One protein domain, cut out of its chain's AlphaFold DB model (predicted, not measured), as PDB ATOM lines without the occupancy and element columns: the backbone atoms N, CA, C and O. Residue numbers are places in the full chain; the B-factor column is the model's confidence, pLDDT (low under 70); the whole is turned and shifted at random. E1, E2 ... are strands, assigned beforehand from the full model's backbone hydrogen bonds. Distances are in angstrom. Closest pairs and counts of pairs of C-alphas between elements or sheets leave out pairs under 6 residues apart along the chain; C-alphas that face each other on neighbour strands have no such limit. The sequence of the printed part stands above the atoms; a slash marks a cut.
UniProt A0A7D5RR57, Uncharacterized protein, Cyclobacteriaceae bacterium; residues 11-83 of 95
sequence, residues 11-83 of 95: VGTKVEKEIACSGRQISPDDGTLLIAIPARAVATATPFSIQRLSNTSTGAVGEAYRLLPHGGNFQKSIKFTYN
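What this domain is: This is residues 11 to 83 of the 95 residues of an uncharacterized protein of Cyclobacteriaceae bacterium (UniProt A0A7D5RR57). The domain is a small sandwich of two three-stranded sheets face to face, E1, E4 and E5 in one and E2, E3 and E6 in the other, with the strands of both running nearly along one common line. The sheets come closest along the side where E1 and E2 lie, and the turn of the hairpin E4 and E5, around Thr 58, reaches out well beyond one end. The printed part has 73 residues with six named strands, E1 to E6 in that order, and no named helix; the class is all strand, though under half of the residues, 30 of 73, are in named elements. Both sheets are antiparallel throughout, in the orders E1 - E4 - E5 and E2 - E3 - E6. The whole is compact, with a radius of gyration of the C-alphas of 12.8 A, and its outline is elongated, spanning 38 by 21 by 20 A.

Where its parts are: Begin at Val 11 and go on to C-alpha 15 at (129.903, 157.524, 176.683), where E1 starts; it covers residues 15 to 19 and is 12.5 A long. Next look at residues 24 to 26, the short strand E2, 6.6 A from first to last C-alpha. E3 holds residues 33 to 37 and measures 12.9 A. Find C-alpha 46 at (126.941, 160.965, 163.587): from there E4, the longest strand, runs through residue 53 over 22.0 A. E5 follows at residues 64 to 68, 13.5 A long. E6, residues 79 to 82, is 10.0 A long and ends with C-alpha 82 at (119.027, 145.784, 177.713).

How they stand to each other: Start with the sheet of E1, E4 and E5, whose inner strand is E4. E1 and E4 are antiparallel at 159 degrees; C-alphas 16 and 49 face each other at 4.2 A, and N 17 and O 48 are within hydrogen-bond range at 2.8 A. On to E5, the hairpin E4 and E5 is antiparallel at 164 degrees, with C-alphas 52 and 65 facing each other at 4.4 A, and N 66 and O 51 within hydrogen-bond range at 2.7 A. Now turn to the other sheet, whose inner strand is E3. The hairpin E2 and E3 is antiparallel at 164 degrees, and there N 26 and O 35 are 2.9 A apart, within hydrogen-bond range. E3 and E6 are antiparallel at 173 degrees, and N 34 and O 81 are within hydrogen-bond range at 2.8 A. These sheets form the sandwich, two sheets face to face: the parts that face each other are 10.1 A apart centre to centre, and their best planes stand 20 degrees apart. Between the sheets, the closest C-alphas of E1 and E2 are those of Lys 17 and Ile 26, 7.6 A apart. E3 and E4 are near each other, with 6 pairs of C-alphas within 10 A, while E5 and E6 are apart.

The domain as a whole: Look for the two C-alphas farthest apart in the domain at Ser 22 and Thr 58, 39.8 A from each other. The C-alphas of Val 11 and Asn 83, the first and last printed, are 17.7 A apart, and the printed part has no cut. The link E1 to E2 is tight, the other four are short, and there is no long link. The chain changes from one sheet to the other at the links E1 to E2, E3 to E4 and E5 to E6. In the B-factor column of this predicted model the mean pLDDT of the printed part is 84.8, and one printed residue, Thr 58, is under 70.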
ATOM      1  N   VAL A  11     123.291 160.458 185.815       82.50
ATOM      2  CA  VAL A  11     124.069 159.610 186.719       82.50
ATOM      3  C   VAL A  11     125.182 158.969 185.897       82.50
ATOM      4  O   VAL A  11     124.913 158.375 184.863       82.50
ATOM      5  N   GLY A  12     126.430 159.084 186.343       79.94
ATOM      6  CA  GLY A  12     127.579 158.492 185.654       79.94
ATOM      7  C   GLY A  12     128.058 159.258 184.415       79.94
ATOM      8  O   GLY A  12     127.580 160.346 184.079       79.94
ATOM      9  N   THR A  13     129.058 158.681 183.755       86.31
ATOM     10  CA  THR A  13     129.780 159.307 182.643       86.31
ATOM     11  C   THR A  13     129.018 159.150 181.328       86.31
ATOM     12  O   THR A  13     128.427 158.108 181.042       86.31
ATOM     13  N   LYS A  14     129.034 160.198 180.500       88.56
ATOM     14  CA  LYS A  14     128.527 160.139 179.125       88.56
ATOM     15  C   LYS A  14     129.532 159.370 178.265       88.56
ATOM     16  O   LYS A  14     130.664 159.818 178.106       88.56
ATOM     17  N   VAL A  15     129.109 158.254 177.679       90.06
ATOM     18  CA  VAL A  15     129.903 157.524 176.683       90.06
ATOM     19  C   VAL A  15     129.481 158.007 175.307       90.06
ATOM     20  O   VAL A  15     128.339 157.802 174.905       90.06
ATOM     21  N   GLU A  16     130.387 158.658 174.590       90.56
ATOM     22  CA  GLU A  16     130.135 159.208 173.259       90.56
ATOM     23  C   GLU A  16     131.094 158.601 172.239       90.56
ATOM     24  O   GLU A  16     132.293 158.471 172.488       90.56
ATOM     25  N   LYS A  17     130.555 158.191 171.090       88.38
ATOM     26  CA  LYS A  17     131.340 157.713 169.955       88.38
ATOM     27  C   LYS A  17     130.747 158.228 168.661       88.38
ATOM     28  O   LYS A  17     129.543 158.156 168.429       88.38
ATOM     29  N   GLU A  18     131.631 158.660 167.781       89.62
ATOM     30  CA  GLU A  18     131.272 158.952 166.408       89.62
ATOM     31  C   GLU A  18     131.086 157.639 165.638       89.62
ATOM     32  O   GLU A  18     131.963 156.761 165.628       89.62
ATOM     33  N   ILE A  19     129.905 157.472 165.045       87.81
ATOM     34  CA  ILE A  19     129.547 156.293 164.258       87.81
ATOM     35  C   ILE A  19     129.434 156.709 162.800       87.81
ATOM     36  O   ILE A  19     128.553 157.479 162.425       87.81
ATOM     37  N   ALA A  20     130.343 156.183 161.984       85.00
ATOM     38  CA  ALA A  20     130.338 156.349 160.539       85.00
ATOM     39  C   ALA A  20     129.544 155.226 159.848       85.00
ATOM     40  O   ALA A  20     129.039 154.289 160.476       85.00
ATOM     41  N   CYS A  21     129.483 155.283 158.520       85.25
ATOM     42  CA  CYS A  21     128.782 154.312 157.680       85.25
ATOM     43  C   CYS A  21     129.287 152.860 157.825       85.25
ATOM     44  O   CYS A  21     128.583 151.939 157.413       85.25
ATOM     45  N   SER A  22     130.451 152.619 158.437       83.56
ATOM     46  CA  SER A  22     130.941 151.269 158.756       83.56
ATOM     47  C   SER A  22     130.064 150.532 159.771       83.56
ATOM     48  O   SER A  22     130.135 149.309 159.865       83.56
ATOM     49  N   GLY A  23     129.231 151.255 160.529       81.50
ATOM     50  CA  GLY A  23     128.546 150.696 161.689       81.50
ATOM     51  C   GLY A  23     129.517 150.436 162.840       81.50
ATOM     52  O   GLY A  23     130.741 150.501 162.684       81.50
ATOM     53  N   ARG A  24     128.961 150.202 164.027       85.38
ATOM     54  CA  ARG A  24     129.715 149.914 165.252       85.38
ATOM     55  C   ARG A  24     128.772 149.427 166.348       85.38
ATOM     56  O   ARG A  24     127.568 149.669 166.309       85.38
ATOM     57  N   GLN A  25     129.342 148.798 167.365       89.75
ATOM     58  CA  GLN A  25     128.654 148.530 168.618       89.75
ATOM     59  C   GLN A  25     129.119 149.509 169.699       89.75
ATOM     60  O   GLN A  25     130.315 149.782 169.833       89.75
ATOM     61  N   ILE A  26     128.174 150.043 170.465       88.69
ATOM     62  CA  ILE A  26     128.444 150.918 171.605       88.69
ATOM     63  C   ILE A  26     127.720 150.376 172.836       88.69
ATOM     64  O   ILE A  26     126.558 149.973 172.772       88.69
ATOM     65  N   SER A  27     128.440 150.340 173.947       88.31
ATOM     66  CA  SER A  27     127.947 149.950 175.262       88.31
ATOM     67  C   SER A  27     128.515 150.915 176.302       88.31
ATOM     68  O   SER A  27     129.624 151.418 176.098       88.31
ATOM     69  N   PRO A  28     127.781 151.197 177.391       83.88
ATOM     70  CA  PRO A  28     128.355 151.828 178.563       83.88
ATOM     71  C   PRO A  28     129.302 150.846 179.268       83.88
ATOM     72  O   PRO A  28     129.211 149.632 179.054       83.88
ATOM     73  N   ASP A  29     130.180 151.371 180.119       79.31
ATOM     74  CA  ASP A  29     131.201 150.585 180.829       79.31
ATOM     75  C   ASP A  29     130.593 149.464 181.689       79.31
ATOM     76  O   ASP A  29     131.174 148.394 181.835       79.31
ATOM     77  N   ASP A  30     129.363 149.661 182.167       74.50
ATOM     78  CA  ASP A  30     128.637 148.699 183.000       74.50
ATOM     79  C   ASP A  30     128.039 147.511 182.220       74.50
ATOM     80  O   ASP A  30     127.391 146.641 182.805       74.50
ATOM     81  N   GLY A  31     128.148 147.499 180.885       77.06
ATOM     82  CA  GLY A  31     127.670 146.405 180.024       77.06
ATOM     83  C   GLY A  31     126.150 146.162 180.034       77.06
ATOM     84  O   GLY A  31     125.665 145.230 179.394       77.06
ATOM     85  N   THR A  32     125.378 146.993 180.737       82.50
ATOM     86  CA  THR A  32     123.929 146.819 180.944       82.50
ATOM     87  C   THR A  32     123.113 147.102 179.679       82.50
ATOM     88  O   THR A  32     122.010 146.585 179.517       82.50
ATOM     89  N   LEU A  33     123.644 147.921 178.768       86.19
ATOM     90  CA  LEU A  33     122.994 148.287 177.514       86.19
ATOM     91  C   LEU A  33     123.937 148.043 176.337       86.19
ATOM     92  O   LEU A  33     125.067 148.517 176.321       86.19
ATOM     93  N   LEU A  34     123.453 147.352 175.316       89.12
ATOM     94  CA  LEU A  34     124.174 147.127 174.075       89.12
ATOM     95  C   LEU A  34     123.419 147.757 172.917       89.12
ATOM     96  O   LEU A  34     122.242 147.468 172.714       89.12
ATOM     97  N   ILE A  35     124.105 148.580 172.135       88.88
ATOM     98  CA  ILE A  35     123.547 149.181 170.928       88.88
ATOM     99  C   ILE A  35     124.371 148.701 169.746       88.88
ATOM    100  O   ILE A  35     125.543 149.057 169.607       88.88
ATOM    101  N   ALA A  36     123.758 147.886 168.897       90.69
ATOM    102  CA  ALA A  36     124.369 147.385 167.678       90.69
ATOM    103  C   ALA A  36     123.859 148.198 166.485       90.69
ATOM    104  O   ALA A  36     122.694 148.095 166.088       90.69
ATOM    105  N   ILE A  37     124.750 149.010 165.918       89.44
ATOM    106  CA  ILE A  37     124.471 149.882 164.778       89.44
ATOM    107  C   ILE A  37     125.092 149.222 163.544       89.44
ATOM    108  O   ILE A  37     126.322 149.178 163.432       89.44
ATOM    109  N   PRO A  38     124.288 148.668 162.621       88.69
ATOM    110  CA  PRO A  38     124.827 147.980 161.456       88.69
ATOM    111  C   PRO A  38     125.490 148.956 160.478       88.69
ATOM    112  O   PRO A  38     125.198 150.155 160.455       88.69
ATOM    113  N   ALA A  39     126.356 148.426 159.611       87.25
ATOM    114  CA  ALA A  39     126.931 149.200 158.517       87.25
ATOM    115  C   ALA A  39     125.826 149.792 157.630       87.25
ATOM    116  O   ALA A  39     124.867 149.101 157.255       87.25
ATOM    117  N   ARG A  40     125.993 151.060 157.257       85.00
ATOM    118  CA  ARG A  40     125.045 151.881 156.492       85.00
ATOM    119  C   ARG A  40     123.714 152.129 157.214       85.00
ATOM    120  O   ARG A  40     122.700 152.317 156.558       85.00
ATOM    121  N   ALA A  41     123.688 152.100 158.549       85.19
ATOM    122  CA  ALA A  41     122.539 152.606 159.306       85.19
ATOM    123  C   ALA A  41     122.469 154.140 159.280       85.19
ATOM    124  O   ALA A  41     121.380 154.706 159.221       85.19
ATOM    125  N   VAL A  42     123.635 154.792 159.287       85.06
ATOM    126  CA  VAL A  42     123.802 156.243 159.166       85.06
ATOM    127  C   VAL A  42     124.556 156.572 157.880       85.06
ATOM    128  O   VAL A  42     125.511 155.877 157.520       85.06
ATOM    129  N   ALA A  43     124.098 157.605 157.171       83.25
ATOM    130  CA  ALA A  43     124.710 158.056 155.922       83.25
ATOM    131  C   ALA A  43     125.997 158.858 156.179       83.25
ATOM    132  O   ALA A  43     126.984 158.699 155.467       83.25
ATOM    133  N   THR A  44     125.990 159.676 157.231       84.38
ATOM    134  CA  THR A  44     127.100 160.532 157.655       84.38
ATOM    135  C   THR A  44     127.581 160.144 159.046       84.38
ATOM    136  O   THR A  44     126.825 159.577 159.843       84.38
ATOM    137  N   ALA A  45     128.838 160.469 159.349       86.25
ATOM    138  CA  ALA A  45     129.369 160.327 160.695       86.25
ATOM    139  C   ALA A  45     128.487 161.114 161.674       86.25
ATOM    140  O   ALA A  45     128.243 162.306 161.490       86.25
ATOM    141  N   THR A  46     127.905 160.404 162.637       87.44
ATOM    142  CA  THR A  46     126.941 160.965 163.587       87.44
ATOM    143  C   THR A  46     127.416 160.665 165.004       87.44
ATOM    144  O   THR A  46     127.797 159.518 165.274       87.44
ATOM    145  N   PRO A  47     127.402 161.645 165.923       89.81
ATOM    146  CA  PRO A  47     127.729 161.391 167.316       89.81
ATOM    147  C   PRO A  47     126.605 160.592 167.977       89.81
ATOM    148  O   PRO A  47     125.463 161.049 168.061       89.81
ATOM    149  N   PHE A  48     126.931 159.395 168.459       90.44
ATOM    150  CA  PHE A  48     126.054 158.623 169.329       90.44
ATOM    151  C   PHE A  48     126.545 158.728 170.755       90.44
ATOM    152  O   PHE A  48     127.730 158.528 171.024       90.44
ATOM    153  N   SER A  49     125.628 158.971 171.686       90.50
ATOM    154  CA  SER A  49     125.984 158.958 173.097       90.50
ATOM    155  C   SER A  49     124.986 158.215 173.955       90.50
ATOM    156  O   SER A  49     123.776 158.337 173.764       90.50
ATOM    157  N   ILE A  50     125.522 157.512 174.943       91.44
ATOM    158  CA  ILE A  50     124.788 156.829 175.995       91.44
ATOM    159  C   ILE A  50     125.097 157.549 177.298       91.44
ATOM    160  O   ILE A  50     126.260 157.719 177.668       91.44
ATOM    161  N   GLN A  51     124.056 157.965 178.003       90.50
ATOM    162  CA  GLN A  51     124.188 158.596 179.307       90.50
ATOM    163  C   GLN A  51     123.185 157.981 180.268       90.50
ATOM    164  O   GLN A  51     121.989 157.966 179.986       90.50
ATOM    165  N   ARG A  52     123.657 157.466 181.400       89.38
ATOM    166  CA  ARG A  52     122.778 156.899 182.421       89.38
ATOM    167  C   ARG A  52     122.039 158.025 183.160       89.38
ATOM    168  O   ARG A  52     122.540 159.139 183.327       89.38
ATOM    169  N   LEU A  53     120.797 157.747 183.532       88.81
ATOM    170  CA  LEU A  53     119.893 158.637 184.244       88.81
ATOM    171  C   LEU A  53     119.343 157.934 185.493       88.81
ATOM    172  O   LEU A  53     119.113 156.725 185.489       88.81
ATOM    173  N   SER A  54     119.055 158.701 186.545       85.62
ATOM    174  CA  SER A  54     118.362 158.204 187.733       85.62
ATOM    175  C   SER A  54     116.930 157.816 187.372       85.62
ATOM    176  O   SER A  54     116.203 158.630 186.796       85.62
ATOM    177  N   ASN A  55     116.491 156.622 187.759       81.94
ATOM    178  CA  ASN A  55     115.125 156.190 187.505       81.94
ATOM    179  C   ASN A  55     114.193 156.619 188.649       81.94
ATOM    180  O   ASN A  55     114.267 156.104 189.758       81.94
ATOM    181  N   THR A  56     113.332 157.596 188.382       82.25
ATOM    182  CA  THR A  56     112.377 158.174 189.343       82.25
ATOM    183  C   THR A  56     110.969 157.589 189.196       82.25
ATOM    184  O   THR A  56     110.051 158.007 189.904       82.25
ATOM    185  N   SER A  57     110.775 156.644 188.267       77.19
ATOM    186  CA  SER A  57     109.466 156.067 187.976       77.19
ATOM    187  C   SER A  57     109.023 155.083 189.056       77.19
ATOM    188  O   SER A  57     109.751 154.166 189.438       77.19
ATOM    189  N   THR A  58     107.792 155.259 189.533       69.62
ATOM    190  CA  THR A  58     107.170 154.367 190.518       69.62
ATOM    191  C   THR A  58     106.913 153.001 189.864       69.62
ATOM    192  O   THR A  58     105.985 152.873 189.072       69.62
ATOM    193  N   GLY A  59     107.750 151.999 190.157       70.62
ATOM    194  CA  GLY A  59     107.701 150.666 189.528       70.62
ATOM    195  C   GLY A  59     108.773 150.414 188.460       70.62
ATOM    196  O   GLY A  59     108.679 149.456 187.697       70.62
ATOM    197  N   ALA A  60     109.788 151.272 188.389       70.00
ATOM    198  CA  ALA A  60     110.947 151.078 187.536       70.00
ATOM    199  C   ALA A  60     111.674 149.747 187.786       70.00
ATOM    200  O   ALA A  60     112.064 149.447 188.913       70.00
ATOM    201  N   VAL A  61     111.932 148.998 186.712       71.50
ATOM    202  CA  VAL A  61     112.828 147.837 186.723       71.50
ATOM    203  C   VAL A  61     114.143 148.239 186.057       71.50
ATOM    204  O   VAL A  61     114.208 148.428 184.843       71.50
ATOM    205  N   GLY A  62     115.189 148.383 186.870       75.31
ATOM    206  CA  GLY A  62     116.533 148.751 186.429       75.31
ATOM    207  C   GLY A  62     116.754 150.250 186.177       75.31
ATOM    208  O   GLY A  62     115.949 151.116 186.524       75.31
ATOM    209  N   GLU A  63     117.897 150.540 185.566       82.12
ATOM    210  CA  GLU A  63     118.447 151.874 185.328       82.12
ATOM    211  C   GLU A  63     117.827 152.557 184.099       82.12
ATOM    212  O   GLU A  63     117.367 151.898 183.166       82.12
ATOM    213  N   ALA A  64     117.839 153.892 184.071       85.88
ATOM    214  CA  ALA A  64     117.392 154.659 182.912       85.88
ATOM    215  C   ALA A  64     118.590 155.132 182.076       85.88
ATOM    216  O   ALA A  64     119.656 155.424 182.610       85.88
ATOM    217  N   TYR A  65     118.413 155.242 180.758       87.62
ATOM    218  CA  TYR A  65     119.450 155.723 179.842       87.62
ATOM    219  C   TYR A  65     118.875 156.734 178.851       87.62
ATOM    220  O   TYR A  65     117.803 156.534 178.281       87.62
ATOM    221  N   ARG A  66     119.617 157.814 178.617       89.12
ATOM    222  CA  ARG A  66     119.417 158.753 177.516       89.12
ATOM    223  C   ARG A  66     120.316 158.356 176.354       89.12
ATOM    224  O   ARG A  66     121.525 158.210 176.523       89.12
ATOM    225  N   LEU A  67     119.706 158.222 175.181       89.88
ATOM    226  CA  LEU A  67     120.367 157.845 173.937       89.88
ATOM    227  C   LEU A  67     120.285 158.994 172.943       89.88
ATOM    228  O   LEU A  67     119.186 159.426 172.611       89.88
ATOM    229  N   LEU A  68     121.431 159.468 172.470       89.19
ATOM    230  CA  LEU A  68     121.527 160.445 171.387       89.19
ATOM    231  C   LEU A  68     122.130 159.775 170.144       89.19
ATOM    232  O   LEU A  68     122.957 158.872 170.308       89.19
ATOM    233  N   PRO A  69     121.749 160.207 168.928       87.00
ATOM    234  CA  PRO A  69     120.826 161.308 168.628       87.00
ATOM    235  C   PRO A  69     119.348 160.936 168.838       87.00
ATOM    236  O   PRO A  69     118.935 159.798 168.620       87.00
ATOM    237  N   HIS A  70     118.535 161.918 169.231       81.56
ATOM    238  CA  HIS A  70     117.076 161.782 169.241       81.56
ATOM    239  C   HIS A  70     116.518 162.107 167.849       81.56
ATOM    240  O   HIS A  70     116.932 163.091 167.243       81.56
ATOM    241  N   GLY A  71     115.578 161.299 167.349       74.12
ATOM    242  CA  GLY A  71     114.885 161.583 166.082       74.12
ATOM    243  C   GLY A  71     115.745 161.449 164.819       74.12
ATOM    244  O   GLY A  71     115.414 162.035 163.794       74.12
ATOM    245  N   GLY A  72     116.855 160.705 164.879       73.31
ATOM    246  CA  GLY A  72     117.681 160.433 163.704       73.31
ATOM    247  C   GLY A  72     116.953 159.564 162.674       73.31
ATOM    248  O   GLY A  72     116.285 158.594 163.031       73.31
ATOM    249  N   ASN A  73     117.116 159.887 161.390       78.94
ATOM    250  CA  ASN A  73     116.671 159.023 160.299       78.94
ATOM    251  C   ASN A  73     117.725 157.945 160.046       78.94
ATOM    252  O   ASN A  73     118.826 158.235 159.576       78.94
ATOM    253  N   PHE A  74     117.374 156.698 160.348       86.56
ATOM    254  CA  PHE A  74     118.249 155.554 160.128       86.56
ATOM    255  C   PHE A  74     117.796 154.778 158.899       86.56
ATOM    256  O   PHE A  74     116.640 154.377 158.789       86.56
ATOM    257  N   GLN A  75     118.726 154.530 157.979       88.62
ATOM    258  CA  GLN A  75     118.456 153.748 156.768       88.62
ATOM    259  C   GLN A  75     118.278 152.254 157.069       88.62
ATOM    260  O   GLN A  75     117.760 151.506 156.244       88.62
ATOM    261  N   LYS A  76     118.724 151.805 158.250       87.19
ATOM    262  CA  LYS A  76     118.590 150.428 158.730       87.19
ATOM    263  C   LYS A  76     118.180 150.398 160.192       87.19
ATOM    264  O   LYS A  76     118.501 151.302 160.959       87.19
ATOM    265  N   SER A  77     117.537 149.304 160.582       86.88
ATOM    266  CA  SER A  77     117.146 149.051 161.964       86.88
ATOM    267  C   SER A  77     118.370 148.922 162.876       86.88
ATOM    268  O   SER A  77     119.296 148.162 162.588       86.88
ATOM    269  N   ILE A  78     118.343 149.640 163.997       88.25
ATOM    270  CA  ILE A  78     119.337 149.559 165.072       88.25
ATOM    271  C   ILE A  78     118.791 148.620 166.147       88.25
ATOM    272  O   ILE A  78     117.603 148.677 166.471       88.25
ATOM    273  N   LYS A  79     119.641 147.748 166.693       89.19
ATOM    274  CA  LYS A  79     119.247 146.819 167.759       89.19
ATOM    275  C   LYS A  79     119.729 147.322 169.112       89.19
ATOM    276  O   LYS A  79     120.896 147.687 169.256       89.19
ATOM    277  N   PHE A  80     118.834 147.273 170.091       87.69
ATOM    278  CA  PHE A  80     119.114 147.585 171.487       87.69
ATOM    279  C   PHE A  80     118.892 146.324 172.319       87.69
ATOM    280  O   PHE A  80     117.839 145.694 172.223       87.69
ATOM    281  N   THR A  81     119.872 145.957 173.135       87.75
ATOM    282  CA  THR A  81     119.759 144.862 174.100       87.75
ATOM    283  C   THR A  81     119.975 145.436 175.483       87.75
ATOM    284  O   THR A  81     121.015 146.029 175.750       87.75
ATOM    285  N   TYR A  82     118.978 145.285 176.349       85.38
ATOM    286  CA  TYR A  82     119.027 145.784 177.713       85.38
ATOM    287  C   TYR A  82     119.007 144.617 178.693       85.38
ATOM    288  O   TYR A  82     118.041 143.857 178.746       85.38
ATOM    289  N   ASN A  83     120.079 144.495 179.468       82.69
ATOM    290  CA  ASN A  83     120.241 143.476 180.491       82.69
ATOM    291  C   ASN A  83     119.890 144.086 181.845       82.69
ATOM    292  O   ASN A  83     120.764 144.553 182.572       82.69
TER     293      ASN A  83